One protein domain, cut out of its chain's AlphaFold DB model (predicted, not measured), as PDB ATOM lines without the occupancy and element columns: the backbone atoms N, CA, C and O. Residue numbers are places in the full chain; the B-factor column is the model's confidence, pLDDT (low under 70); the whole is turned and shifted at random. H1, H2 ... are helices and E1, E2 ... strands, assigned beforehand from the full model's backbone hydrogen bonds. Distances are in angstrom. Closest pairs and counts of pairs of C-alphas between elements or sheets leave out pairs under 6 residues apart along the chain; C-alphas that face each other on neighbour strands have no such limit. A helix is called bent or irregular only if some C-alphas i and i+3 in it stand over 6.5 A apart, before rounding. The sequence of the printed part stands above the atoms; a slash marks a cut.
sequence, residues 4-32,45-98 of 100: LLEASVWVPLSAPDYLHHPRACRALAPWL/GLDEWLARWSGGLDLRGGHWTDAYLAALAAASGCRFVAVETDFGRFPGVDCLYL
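What this domain is: This is residues 4 to 32 and 45 to 98 of the 100 residues of an uncharacterized protein of Planctomycetes bacterium (UniProt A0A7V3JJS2). Two pairs of helices stand at opposite ends of the model, with a small parallel sheet of two strands, E1 and E2, between them. H1 and H2 make a corner at one end, H3 and H4 a helical hairpin at the other, and residues 69 to 74 of H4 are the ones nearest the sheet. The printed part has 83 residues, with four named helices and then two named strands in the order H1 H2 H3 H4 E1 E2, and is mostly helix. It is compact, with a radius of gyration of the C-alphas of 13.6 A and spans of 40 by 27 by 17 A.

Where its parts are: H1 is residues 7 to 14, with C-alpha 7 at (-37.478, 22.977, -38.804). H2 is residues 21 to 32, 14.4 A long, and irregular: C-alphas 27 and 30 are 7.3 A apart. H3 is residues 46 to 54, 12.2 A. H4, residues 63 to 76, is 19.7 A. E1 is residues 79 to 82 and E2 residues 94 to 97, ending at C-alpha 97 (-31.433, 30.735, -48.276).

How they stand to each other: H1 and H2 touch, about perpendicular at 80 degrees, H2 with residues 21 to 25 alone; their closest C-alphas, of Pro 12 and His 21, are 4.6 A apart. H3 and H4 touch at a steep tilt of 43 degrees, opposite ways, closest at the C-alphas of Trp 49 and Ala 71, 5.3 A. The closest C-alphas of H4 and E1, of Ala 73 and Phe 80, are 6.0 A apart. E1 and E2 are parallel at 27 degrees, with N 80 and O 94 at 2.8 A, within hydrogen-bond range. Residues 4 to 5 pair with residues 80 to 81 of E1, parallel. H2 is apart from H4 and from both strands. Every O i to N i+4 pair is within hydrogen-bond range in H3 and H4, against 3 of 4 in H1 and 6 of 8 in H2.

The domain as a whole: The C-alphas farthest apart, of Asp 17 and Gly 55, are 40.0 A apart. Residues 33 to 44 are not printed, and C-alphas 32 and 45 are 27.3 A apart across the cut. The link from E1 to E2 is long, 11 residues. Mean pLDDT of the printed part is 76.6, with 25 residues under 70, among them residues 7 to 14 and 27 to 32.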
ATOM      1  N   LEU A   4     -32.193  32.515 -36.704       72.12
ATOM      2  CA  LEU A   4     -33.237  31.547 -36.363       72.12
ATOM      3  C   LEU A   4     -33.274  30.436 -37.421       72.12
ATOM      4  O   LEU A   4     -33.584  30.694 -38.585       72.12
ATOM      5  N   LEU A   5     -32.967  29.207 -36.998       71.06
ATOM      6  CA  LEU A   5     -32.991  28.021 -37.857       71.06
ATOM      7  C   LEU A   5     -34.399  27.423 -37.932       71.06
ATOM      8  O   LEU A   5     -35.033  27.158 -36.908       71.06
ATOM      9  N   GLU A   6     -34.860  27.160 -39.149       72.69
ATOM     10  CA  GLU A   6     -36.166  26.564 -39.421       72.69
ATOM     11  C   GLU A   6     -36.181  25.029 -39.219       72.69
ATOM     12  O   GLU A   6     -35.144  24.370 -39.167       72.69
ATOM     13  N   ALA A   7     -37.356  24.413 -39.064       65.31
ATOM     14  CA  ALA A   7     -37.478  22.977 -38.804       65.31
ATOM     15  C   ALA A   7     -36.928  22.084 -39.940       65.31
ATOM     16  O   ALA A   7     -36.319  21.051 -39.648       65.31
ATOM     17  N   SER A   8     -37.056  22.477 -41.213       63.41
ATOM     18  CA  SER A   8     -36.418  21.798 -42.356       63.41
ATOM     19  C   SER A   8     -34.891  21.881 -42.340       63.41
ATOM     20  O   SER A   8     -34.244  21.170 -43.096       63.41
ATOM     21  N   VAL A   9     -34.300  22.682 -41.450       64.88
ATOM     22  CA  VAL A   9     -32.860  22.702 -41.172       64.88
ATOM     23  C   VAL A   9     -32.506  21.665 -40.093       64.88
ATOM     24  O   VAL A   9     -31.521  20.932 -40.213       64.88
ATOM     25  N   TRP A  10     -33.351  21.534 -39.065       65.69
ATOM     26  CA  TRP A  10     -33.164  20.587 -37.959       65.69
ATOM     27  C   TRP A  10     -33.374  19.120 -38.350       65.69
ATOM     28  O   TRP A  10     -32.659  18.243 -37.855       65.69
ATOM     29  N   VAL A  11     -34.341  18.839 -39.227       65.38
ATOM     30  CA  VAL A  11     -34.661  17.467 -39.656       65.38
ATOM     31  C   VAL A  11     -33.493  16.819 -40.414       65.38
ATOM     32  O   VAL A  11     -33.062  15.744 -39.993       65.38
ATOM     33  N   PRO A  12     -32.899  17.452 -41.447       64.50
ATOM     34  CA  PRO A  12     -31.711  16.927 -42.101       64.50
ATOM     35  C   PRO A  12     -30.532  16.786 -41.149       64.50
ATOM     36  O   PRO A  12     -29.810  15.818 -41.285       64.50
ATOM     37  N   LEU A  13     -30.329  17.686 -40.179       65.69
ATOM     38  CA  LEU A  13     -29.237  17.555 -39.203       65.69
ATOM     39  C   LEU A  13     -29.400  16.340 -38.279       65.69
ATOM     40  O   LEU A  13     -28.413  15.711 -37.901       65.69
ATOM     41  N   SER A  14     -30.640  16.005 -37.928       67.25
ATOM     42  CA  SER A  14     -30.951  14.950 -36.957       67.25
ATOM     43  C   SER A  14     -31.156  13.570 -37.595       67.25
ATOM     44  O   SER A  14     -31.186  12.570 -36.879       67.25
ATOM     45  N   ALA A  15     -31.299  13.497 -38.922       74.38
ATOM     46  CA  ALA A  15     -31.561  12.266 -39.667       74.38
ATOM     47  C   ALA A  15     -30.443  11.983 -40.695       74.38
ATOM     48  O   ALA A  15     -30.487  12.534 -41.796       74.38
ATOM     49  N   PRO A  16     -29.470  11.103 -40.376       70.06
ATOM     50  CA  PRO A  16     -28.323  10.789 -41.239       70.06
ATOM     51  C   PRO A  16     -28.684  10.293 -42.642       70.06
ATOM     52  O   PRO A  16     -27.966  10.565 -43.601       70.06
ATOM     53  N   ASP A  17     -29.815   9.597 -42.755       74.19
ATOM     54  CA  ASP A  17     -30.295   8.993 -44.002       74.19
ATOM     55  C   ASP A  17     -31.127   9.960 -44.862       74.19
ATOM     56  O   ASP A  17     -31.606   9.595 -45.938       74.19
ATOM     57  N   TYR A  18     -31.333  11.200 -44.409       73.38
ATOM     58  CA  TYR A  18     -32.064  12.194 -45.184       73.38
ATOM     59  C   TYR A  18     -31.230  12.642 -46.389       73.38
ATOM     60  O   TYR A  18     -30.045  12.944 -46.255       73.38
ATOM     61  N   LEU A  19     -31.854  12.754 -47.567       72.06
ATOM     62  CA  LEU A  19     -31.171  13.074 -48.834       72.06
ATOM     63  C   LEU A  19     -30.302  14.347 -48.752       72.06
ATOM     64  O   LEU A  19     -29.281  14.459 -49.431       72.06
ATOM     65  N   HIS A  20     -30.684  15.289 -47.886       67.44
ATOM     66  CA  HIS A  20     -29.999  16.567 -47.690       67.44
ATOM     67  C   HIS A  20     -29.085  16.611 -46.446       67.44
ATOM     68  O   HIS A  20     -28.486  17.652 -46.181       67.44
ATOM     69  N   HIS A  21     -28.908  15.505 -45.709       66.25
ATOM     70  CA  HIS A  21     -28.108  15.446 -44.474       66.25
ATOM     71  C   HIS A  21     -26.648  15.910 -44.648       66.25
ATOM     72  O   HIS A  21     -26.227  16.824 -43.934       66.25
ATOM     73  N   PRO A  22     -25.863  15.408 -45.629       66.44
ATOM     74  CA  PRO A  22     -24.467  15.834 -45.788       66.44
ATOM     75  C   PRO A  22     -24.336  17.327 -46.124       66.44
ATOM     76  O   PRO A  22     -23.324  17.961 -45.827       66.44
ATOM     77  N   ARG A  23     -25.366  17.891 -46.763       67.56
ATOM     78  CA  ARG A  23     -25.419  19.293 -47.184       67.56
ATOM     79  C   ARG A  23     -25.772  20.209 -46.026       67.56
ATOM     80  O   ARG A  23     -25.034  21.160 -45.786       67.56
ATOM     81  N   ALA A  24     -26.813  19.866 -45.269       66.00
ATOM     82  CA  ALA A  24     -27.179  20.567 -44.046       66.00
ATOM     83  C   ALA A  24     -25.996  20.611 -43.070       66.00
ATOM     84  O   ALA A  24     -25.609  21.687 -42.624       66.00
ATOM     85  N   CYS A  25     -25.319  19.479 -42.848       66.75
ATOM     86  CA  CYS A  25     -24.117  19.426 -42.014       66.75
ATOM     87  C   CYS A  25     -23.012  20.376 -42.503       66.75
ATOM     88  O   CYS A  25     -22.395  21.053 -41.691       66.75
ATOM     89  N   ARG A  26     -22.761  20.486 -43.813       71.12
ATOM     90  CA  ARG A  26     -21.727  21.388 -44.351       71.12
ATOM     91  C   ARG A  26     -22.103  22.866 -44.237       71.12
ATOM     92  O   ARG A  26     -21.233  23.677 -43.934       71.12
ATOM     93  N   ALA A  27     -23.365  23.207 -44.480       66.06
ATOM     94  CA  ALA A  27     -23.837  24.586 -44.396       66.06
ATOM     95  C   ALA A  27     -23.918  25.083 -42.940       66.06
ATOM     96  O   ALA A  27     -23.672  26.256 -42.675       66.06
ATOM     97  N   LEU A  28     -24.205  24.180 -41.994       66.81
ATOM     98  CA  LEU A  28     -24.491  24.512 -40.594       66.81
ATOM     99  C   LEU A  28     -23.352  24.155 -39.632       66.81
ATOM    100  O   LEU A  28     -23.370  24.601 -38.490       66.81
ATOM    101  N   ALA A  29     -22.337  23.395 -40.060       66.81
ATOM    102  CA  ALA A  29     -21.171  23.076 -39.226       66.81
ATOM    103  C   ALA A  29     -20.470  24.314 -38.632       66.81
ATOM    104  O   ALA A  29     -20.100  24.258 -37.459       66.81
ATOM    105  N   PRO A  30     -20.299  25.440 -39.359       66.56
ATOM    106  CA  PRO A  30     -19.727  26.652 -38.771       66.56
ATOM    107  C   PRO A  30     -20.638  27.300 -37.717       66.56
ATOM    108  O   PRO A  30     -20.152  27.994 -36.830       66.56
ATOM    109  N   TRP A  31     -21.947  27.072 -37.816       63.81
ATOM    110  CA  TRP A  31     -22.968  27.669 -36.956       63.81
ATOM    111  C   TRP A  31     -23.117  26.899 -35.649       63.81
ATOM    112  O   TRP A  31     -22.904  27.466 -34.586       63.81
ATOM    113  N   LEU A  32     -23.255  25.570 -35.733       63.62
ATOM    114  CA  LEU A  32     -23.270  24.667 -34.572       63.62
ATOM    115  C   LEU A  32     -21.986  24.738 -33.724       63.62
ATOM    116  O   LEU A  32     -21.982  24.343 -32.559       63.62
ATOM    117  N   GLY A  45     -43.960  41.511 -29.440       84.31
ATOM    118  CA  GLY A  45     -44.144  41.911 -30.840       84.31
ATOM    119  C   GLY A  45     -44.564  40.776 -31.782       84.31
ATOM    120  O   GLY A  45     -44.938  41.050 -32.922       84.31
ATOM    121  N   LEU A  46     -44.476  39.510 -31.352       85.12
ATOM    122  CA  LEU A  46     -44.785  38.349 -32.198       85.12
ATOM    123  C   LEU A  46     -46.238  38.363 -32.690       85.12
ATOM    124  O   LEU A  46     -46.488  38.188 -33.885       85.12
ATOM    125  N   ASP A  47     -47.182  38.624 -31.788       85.62
ATOM    126  CA  ASP A  47     -48.607  38.664 -32.113       85.62
ATOM    127  C   ASP A  47     -48.935  39.822 -33.056       85.62
ATOM    128  O   ASP A  47     -49.762  39.680 -33.952       85.62
ATOM    129  N   GLU A  48     -48.255  40.961 -32.917       90.00
ATOM    130  CA  GLU A  48     -48.417  42.118 -33.791       90.00
ATOM    131  C   GLU A  48     -47.947  41.823 -35.223       90.00
ATOM    132  O   GLU A  48     -48.616  42.212 -36.188       90.00
ATOM    133  N   TRP A  49     -46.835  41.097 -35.383       87.62
ATOM    134  CA  TRP A  49     -46.361  40.630 -36.691       87.62
ATOM    135  C   TRP A  49     -47.311  39.600 -37.311       87.62
ATOM    136  O   TRP A  49     -47.682  39.732 -38.482       87.62
ATOM    137  N   LEU A  50     -47.773  38.624 -36.526       85.94
ATOM    138  CA  LEU A  50     -48.758  37.638 -36.972       85.94
ATOM    139  C   LEU A  50     -50.083  38.288 -37.372       85.94
ATOM    140  O   LEU A  50     -50.619  37.989 -38.441       85.94
ATOM    141  N   ALA A  51     -50.599  39.210 -36.560       85.75
ATOM    142  CA  ALA A  51     -51.825  39.942 -36.847       85.75
ATOM    143  C   ALA A  51     -51.690  40.742 -38.149       85.75
ATOM    144  O   ALA A  51     -52.562  40.657 -39.018       85.75
ATOM    145  N   ARG A  52     -50.561  41.439 -38.337       85.69
ATOM    146  CA  ARG A  52     -50.262  42.192 -39.563       85.69
ATOM    147  C   ARG A  52     -50.340  41.321 -40.818       85.69
ATOM    148  O   ARG A  52     -50.921  41.752 -41.811       85.69
ATOM    149  N   TRP A  53     -49.763  40.124 -40.798       82.75
ATOM    150  CA  TRP A  53     -49.748  39.249 -41.973       82.75
ATOM    151  C   TRP A  53     -51.027  38.438 -42.139       82.75
ATOM    152  O   TRP A  53     -51.479  38.272 -43.266       82.75
ATOM    153  N   SER A  54     -51.675  38.021 -41.053       80.31
ATOM    154  CA  SER A  54     -52.980  37.349 -41.113       80.31
ATOM    155  C   SER A  54     -54.078  38.218 -41.741       80.31
ATOM    156  O   SER A  54     -55.009  37.690 -42.344       80.31
ATOM    157  N   GLY A  55     -53.955  39.548 -41.645       77.94
ATOM    158  CA  GLY A  55     -54.857  40.500 -42.293       77.94
ATOM    159  C   GLY A  55     -54.527  40.820 -43.757       77.94
ATOM    160  O   GLY A  55     -55.359  41.419 -44.434       77.94
ATOM    161  N   GLY A  56     -53.332  40.461 -44.246       75.88
ATOM    162  CA  GLY A  56     -52.822  40.890 -45.558       75.88
ATOM    163  C   GLY A  56     -52.325  39.776 -46.486       75.88
ATOM    164  O   GLY A  56     -52.166  40.023 -47.679       75.88
ATOM    165  N   LEU A  57     -52.089  38.567 -45.971       81.25
ATOM    166  CA  LEU A  57     -51.610  37.400 -46.713       81.25
ATOM    167  C   LEU A  57     -52.616  36.249 -46.605       81.25
ATOM    168  O   LEU A  57     -53.250  36.058 -45.567       81.25
ATOM    169  N   ASP A  58     -52.733  35.444 -47.663       80.12
ATOM    170  CA  ASP A  58     -53.466  34.179 -47.583       80.12
ATOM    171  C   ASP A  58     -52.589  33.116 -46.908       80.12
ATOM    172  O   ASP A  58     -51.643  32.596 -47.499       80.12
ATOM    173  N   LEU A  59     -52.896  32.818 -45.643       77.88
ATOM    174  CA  LEU A  59     -52.166  31.842 -44.822       77.88
ATOM    175  C   LEU A  59     -52.786  30.432 -44.858       77.88
ATOM    176  O   LEU A  59     -52.389  29.546 -44.093       77.88
ATOM    177  N   ARG A  60     -53.787  30.195 -45.715       74.38
ATOM    178  CA  ARG A  60     -54.397  28.866 -45.880       74.38
ATOM    179  C   ARG A  60     -53.387  27.869 -46.460       74.38
ATOM    180  O   ARG A  60     -52.426  28.243 -47.117       74.38
ATOM    181  N   GLY A  61     -53.616  26.576 -46.220       69.25
ATOM    182  CA  GLY A  61     -52.793  25.510 -46.811       69.25
ATOM    183  C   GLY A  61     -51.476  25.199 -46.088       69.25
ATOM    184  O   GLY A  61     -50.605  24.590 -46.690       69.25
ATOM    185  N   GLY A  62     -51.335  25.570 -44.810       68.88
ATOM    186  CA  GLY A  62     -50.177  25.195 -43.977       68.88
ATOM    187  C   GLY A  62     -49.210  26.338 -43.659       68.88
ATOM    188  O   GLY A  62     -48.338  26.178 -42.814       68.88
ATOM    189  N   HIS A  63     -49.420  27.522 -44.234       78.56
ATOM    190  CA  HIS A  63     -48.529  28.676 -44.061       78.56
ATOM    191  C   HIS A  63     -48.654  29.401 -42.716       78.56
ATOM    192  O   HIS A  63     -47.942  30.372 -42.477       78.56
ATOM    193  N   TRP A  64     -49.533  28.948 -41.818       81.12
ATOM    194  CA  TRP A  64     -49.610  29.482 -40.456       81.12
ATOM    195  C   TRP A  64     -48.338  29.214 -39.652       81.12
ATOM    196  O   TRP A  64     -47.904  30.078 -38.896       81.12
ATOM    197  N   THR A  65     -47.720  28.046 -39.840       81.31
ATOM    198  CA  THR A  65     -46.445  27.722 -39.192       81.31
ATOM    199  C   THR A  65     -45.324  28.597 -39.745       81.31
ATOM    200  O   THR A  65     -44.579  29.184 -38.964       81.31
ATOM    201  N   ASP A  66     -45.264  28.771 -41.065       82.12
ATOM    202  CA  ASP A  66     -44.290  29.662 -41.704       82.12
ATOM    203  C   ASP A  66     -44.474  31.109 -41.228       82.12
ATOM    204  O   ASP A  66     -43.513  31.764 -40.844       82.12
ATOM    205  N   ALA A  67     -45.717  31.598 -41.161       85.31
ATOM    206  CA  ALA A  67     -46.019  32.942 -40.675       85.31
ATOM    207  C   ALA A  67     -45.610  33.140 -39.209       85.31
ATOM    208  O   ALA A  67     -45.080  34.192 -38.860       85.31
ATOM    209  N   TYR A  68     -45.817  32.131 -38.359       86.19
ATOM    210  CA  TYR A  68     -45.367  32.162 -36.968       86.19
ATOM    211  C   TYR A  68     -43.838  32.222 -36.873       86.19
ATOM    212  O   TYR A  68     -43.294  33.052 -36.150       86.19
ATOM    213  N   LEU A  69     -43.129  31.396 -37.644       84.56
ATOM    214  CA  LEU A  69     -41.664  31.362 -37.657       84.56
ATOM    215  C   LEU A  69     -41.054  32.658 -38.213       84.56
ATOM    216  O   LEU A  69     -40.099  33.195 -37.649       84.56
ATOM    217  N   ALA A  70     -41.655  33.203 -39.268       86.38
ATOM    218  CA  ALA A  70     -41.331  34.512 -39.818       86.38
ATOM    219  C   ALA A  70     -41.533  35.629 -38.777       86.38
ATOM    220  O   ALA A  70     -40.697  36.525 -38.653       86.38
ATOM    221  N   ALA A  71     -42.614  35.559 -37.993       88.00
ATOM    222  CA  ALA A  71     -42.946  36.567 -36.989       88.00
ATOM    223  C   ALA A  71     -41.987  36.480 -35.803       88.00
ATOM    224  O   ALA A  71     -41.537  37.506 -35.298       88.00
ATOM    225  N   LEU A  72     -41.610  35.260 -35.415       85.81
ATOM    226  CA  LEU A  72     -40.607  34.997 -34.393       85.81
ATOM    227  C   LEU A  72     -39.257  35.622 -34.764       85.81
ATOM    228  O   LEU A  72     -38.644  36.286 -33.927       85.81
ATOM    229  N   ALA A  73     -38.816  35.476 -36.017       86.38
ATOM    230  CA  ALA A  73     -37.592  36.118 -36.491       86.38
ATOM    231  C   ALA A  73     -37.709  37.644 -36.553       86.38
ATOM    232  O   ALA A  73     -36.831  38.331 -36.033       86.38
ATOM    233  N   ALA A  74     -38.798  38.175 -37.117       87.88
ATOM    234  CA  ALA A  74     -39.007  39.619 -37.225       87.88
ATOM    235  C   ALA A  74     -39.055  40.306 -35.848       87.88
ATOM    236  O   ALA A  74     -38.384  41.314 -35.631       87.88
ATOM    237  N   ALA A  75     -39.799  39.738 -34.896       87.25
ATOM    238  CA  ALA A  75     -39.920  40.261 -33.537       87.25
ATOM    239  C   ALA A  75     -38.612  40.150 -32.734       87.25
ATOM    240  O   ALA A  75     -38.315  41.014 -31.912       87.25
ATOM    241  N   SER A  76     -37.802  39.123 -32.999       83.44
ATOM    242  CA  SER A  76     -36.511  38.924 -32.326       83.44
ATOM    243  C   SER A  76     -35.352  39.678 -32.980       83.44
ATOM    244  O   SER A  76     -34.234  39.652 -32.461       83.44
ATOM    245  N   GLY A  77     -35.585  40.327 -34.127       84.62
ATOM    246  CA  GLY A  77     -34.523  40.915 -34.943       84.62
ATOM    247  C   GLY A  77     -33.509  39.875 -35.430       84.62
ATOM    248  O   GLY A  77     -32.321  40.183 -35.556       84.62
ATOM    249  N   CYS A  78     -33.964  38.637 -35.642       82.81
ATOM    250  CA  CYS A  78     -33.139  37.561 -36.166       82.81
ATOM    251  C   CYS A  78     -33.180  37.547 -37.691       82.81
ATOM    252  O   CYS A  78     -34.202  37.872 -38.300       82.81
ATOM    253  N   ARG A  79     -32.102  37.063 -38.305       84.31
ATOM    254  CA  ARG A  79     -32.154  36.613 -39.696       84.31
ATOM    255  C   ARG A  79     -32.637  35.165 -39.738       84.31
ATOM    256  O   ARG A  79     -32.213  34.319 -38.952       84.31
ATOM    257  N   PHE A  80     -33.579  34.896 -40.624       84.06
ATOM    258  CA  PHE A  80     -34.200  33.597 -40.806       84.06
ATOM    259  C   PHE A  80     -33.391  32.762 -41.798       84.06
ATOM    260  O   PHE A  80     -33.046  33.255 -42.870       84.06
ATOM    261  N   VAL A  81     -33.095  31.506 -41.469       80.25
ATOM    262  CA  VAL A  81     -32.286  30.631 -42.330       80.25
ATOM    263  C   VAL A  81     -33.088  29.405 -42.735       80.25
ATOM    264  O   VAL A  81     -33.550  28.651 -41.878       80.25
ATOM    265  N   ALA A  82     -33.232  29.199 -44.045       77.50
ATOM    266  CA  ALA A  82     -34.024  28.118 -44.628       77.50
ATOM    267  C   ALA A  82     -33.333  27.513 -45.859       77.50
ATOM    268  O   ALA A  82     -32.433  28.123 -46.436       77.50
ATOM    269  N   VAL A  83     -33.760  26.314 -46.270       69.88
ATOM    270  CA  VAL A  83     -33.220  25.628 -47.463       69.88
ATOM    271  C   VAL A  83     -34.185  25.715 -48.652       69.88
ATOM    272  O   VAL A  83     -33.769  26.094 -49.738       69.88
ATOM    273  N   GLU A  84     -35.473  25.410 -48.462       66.56
ATOM    274  CA  GLU A  84     -36.430  25.228 -49.579       66.56
ATOM    275  C   GLU A  84     -37.725  26.061 -49.437       66.56
ATOM    276  O   GLU A  84     -38.566  26.068 -50.335       66.56
ATOM    277  N   THR A  85     -37.929  26.756 -48.316       69.31
ATOM    278  CA  THR A  85     -39.209  27.423 -48.019       69.31
ATOM    279  C   THR A  85     -39.213  28.871 -48.502       69.31
ATOM    280  O   THR A  85     -38.346  29.639 -48.112       69.31
ATOM    281  N   ASP A  86     -40.210  29.291 -49.286       74.12
ATOM    282  CA  ASP A  86     -40.335  30.684 -49.748       74.12
ATOM    283  C   ASP A  86     -40.852  31.624 -48.639       74.12
ATOM    284  O   ASP A  86     -42.045  31.927 -48.539       74.12
ATOM    285  N   PHE A  87     -39.931  32.119 -47.809       78.19
ATOM    286  CA  PHE A  87     -40.183  33.173 -46.821       78.19
ATOM    287  C   PHE A  87     -40.173  34.588 -47.427       78.19
ATOM    288  O   PHE A  87     -40.495  35.552 -46.730       78.19
ATOM    289  N   GLY A  88     -39.899  34.738 -48.732       76.69
ATOM    290  CA  GLY A  88     -39.890  36.035 -49.424       76.69
ATOM    291  C   GLY A  88     -41.250  36.744 -49.416       76.69
ATOM    292  O   GLY A  88     -41.330  37.956 -49.615       76.69
ATOM    293  N   ARG A  89     -42.326  36.007 -49.124       82.50
ATOM    294  CA  ARG A  89     -43.684  36.537 -48.946       82.50
ATOM    295  C   ARG A  89     -43.915  37.314 -47.649       82.50
ATOM    296  O   ARG A  89     -44.946  37.975 -47.550       82.50
ATOM    297  N   PHE A  90     -43.018  37.231 -46.664       86.19
ATOM    298  CA  PHE A  90     -43.171  37.904 -45.372       86.19
ATOM    299  C   PHE A  90     -42.347  39.200 -45.338       86.19
ATOM    300  O   PHE A  90     -41.149  39.178 -45.049       86.19
ATOM    301  N   PRO A  91     -42.954  40.364 -45.640       83.75
ATOM    302  CA  PRO A  91     -42.221  41.619 -45.693       83.75
ATOM    303  C   PRO A  91     -41.711  42.011 -44.304       83.75
ATOM    304  O   PRO A  91     -42.492  42.095 -43.354       83.75
ATOM    305  N   GLY A  92     -40.415  42.318 -44.218       81.25
ATOM    306  CA  GLY A  92     -39.743  42.701 -42.972       81.25
ATOM    307  C   GLY A  92     -38.929  41.582 -42.318       81.25
ATOM    308  O   GLY A  92     -38.287  41.842 -41.306       81.25
ATOM    309  N   VAL A  93     -38.918  40.377 -42.897       86.06
ATOM    310  CA  VAL A  93     -38.031  39.283 -42.481       86.06
ATOM    311  C   VAL A  93     -36.764  39.310 -43.331       86.06
ATOM    312  O   VAL A  93     -36.842  39.359 -44.558       86.06
ATOM    313  N   ASP A  94     -35.599  39.281 -42.684       84.81
ATOM    314  CA  ASP A  94     -34.328  39.034 -43.368       84.81
ATOM    315  C   ASP A  94     -34.141  37.521 -43.523       84.81
ATOM    316  O   ASP A  94     -34.164  36.803 -42.523       84.81
ATOM    317  N   CYS A  95     -33.986  37.029 -44.752       84.19
ATOM    318  CA  CYS A  95     -33.899  35.600 -45.050       84.19
ATOM    319  C   CYS A  95     -32.588  35.258 -45.757       84.19
ATOM    320  O   CYS A  95     -32.269  35.817 -46.806       84.19
ATOM    321  N   LEU A  96     -31.875  34.269 -45.222       82.69
ATOM    322  CA  LEU A  96     -30.753  33.612 -45.878       82.69
ATOM    323  C   LEU A  96     -31.190  32.226 -46.356       82.69
ATOM    324  O   LEU A  96     -31.445  31.333 -45.547       82.69
ATOM    325  N   TYR A  97     -31.233  32.046 -47.673       80.56
ATOM    326  CA  TYR A  97     -31.433  30.735 -48.276       80.56
ATOM    327  C   TYR A  97     -30.092  30.037 -48.442       80.56
ATOM    328  O   TYR A  97     -29.175  30.574 -49.066       80.56
ATOM    329  N   LEU A  98     -29.968  28.853 -47.854       70.19
ATOM    330  CA  LEU A  98     -28.783  28.027 -48.018       70.19
ATOM    331  C   LEU A  98     -28.893  27.291 -49.355       70.19
ATOM    332  O   LEU A  98     -29.759  26.435 -49.523       70.19
TER     333      LEU A  98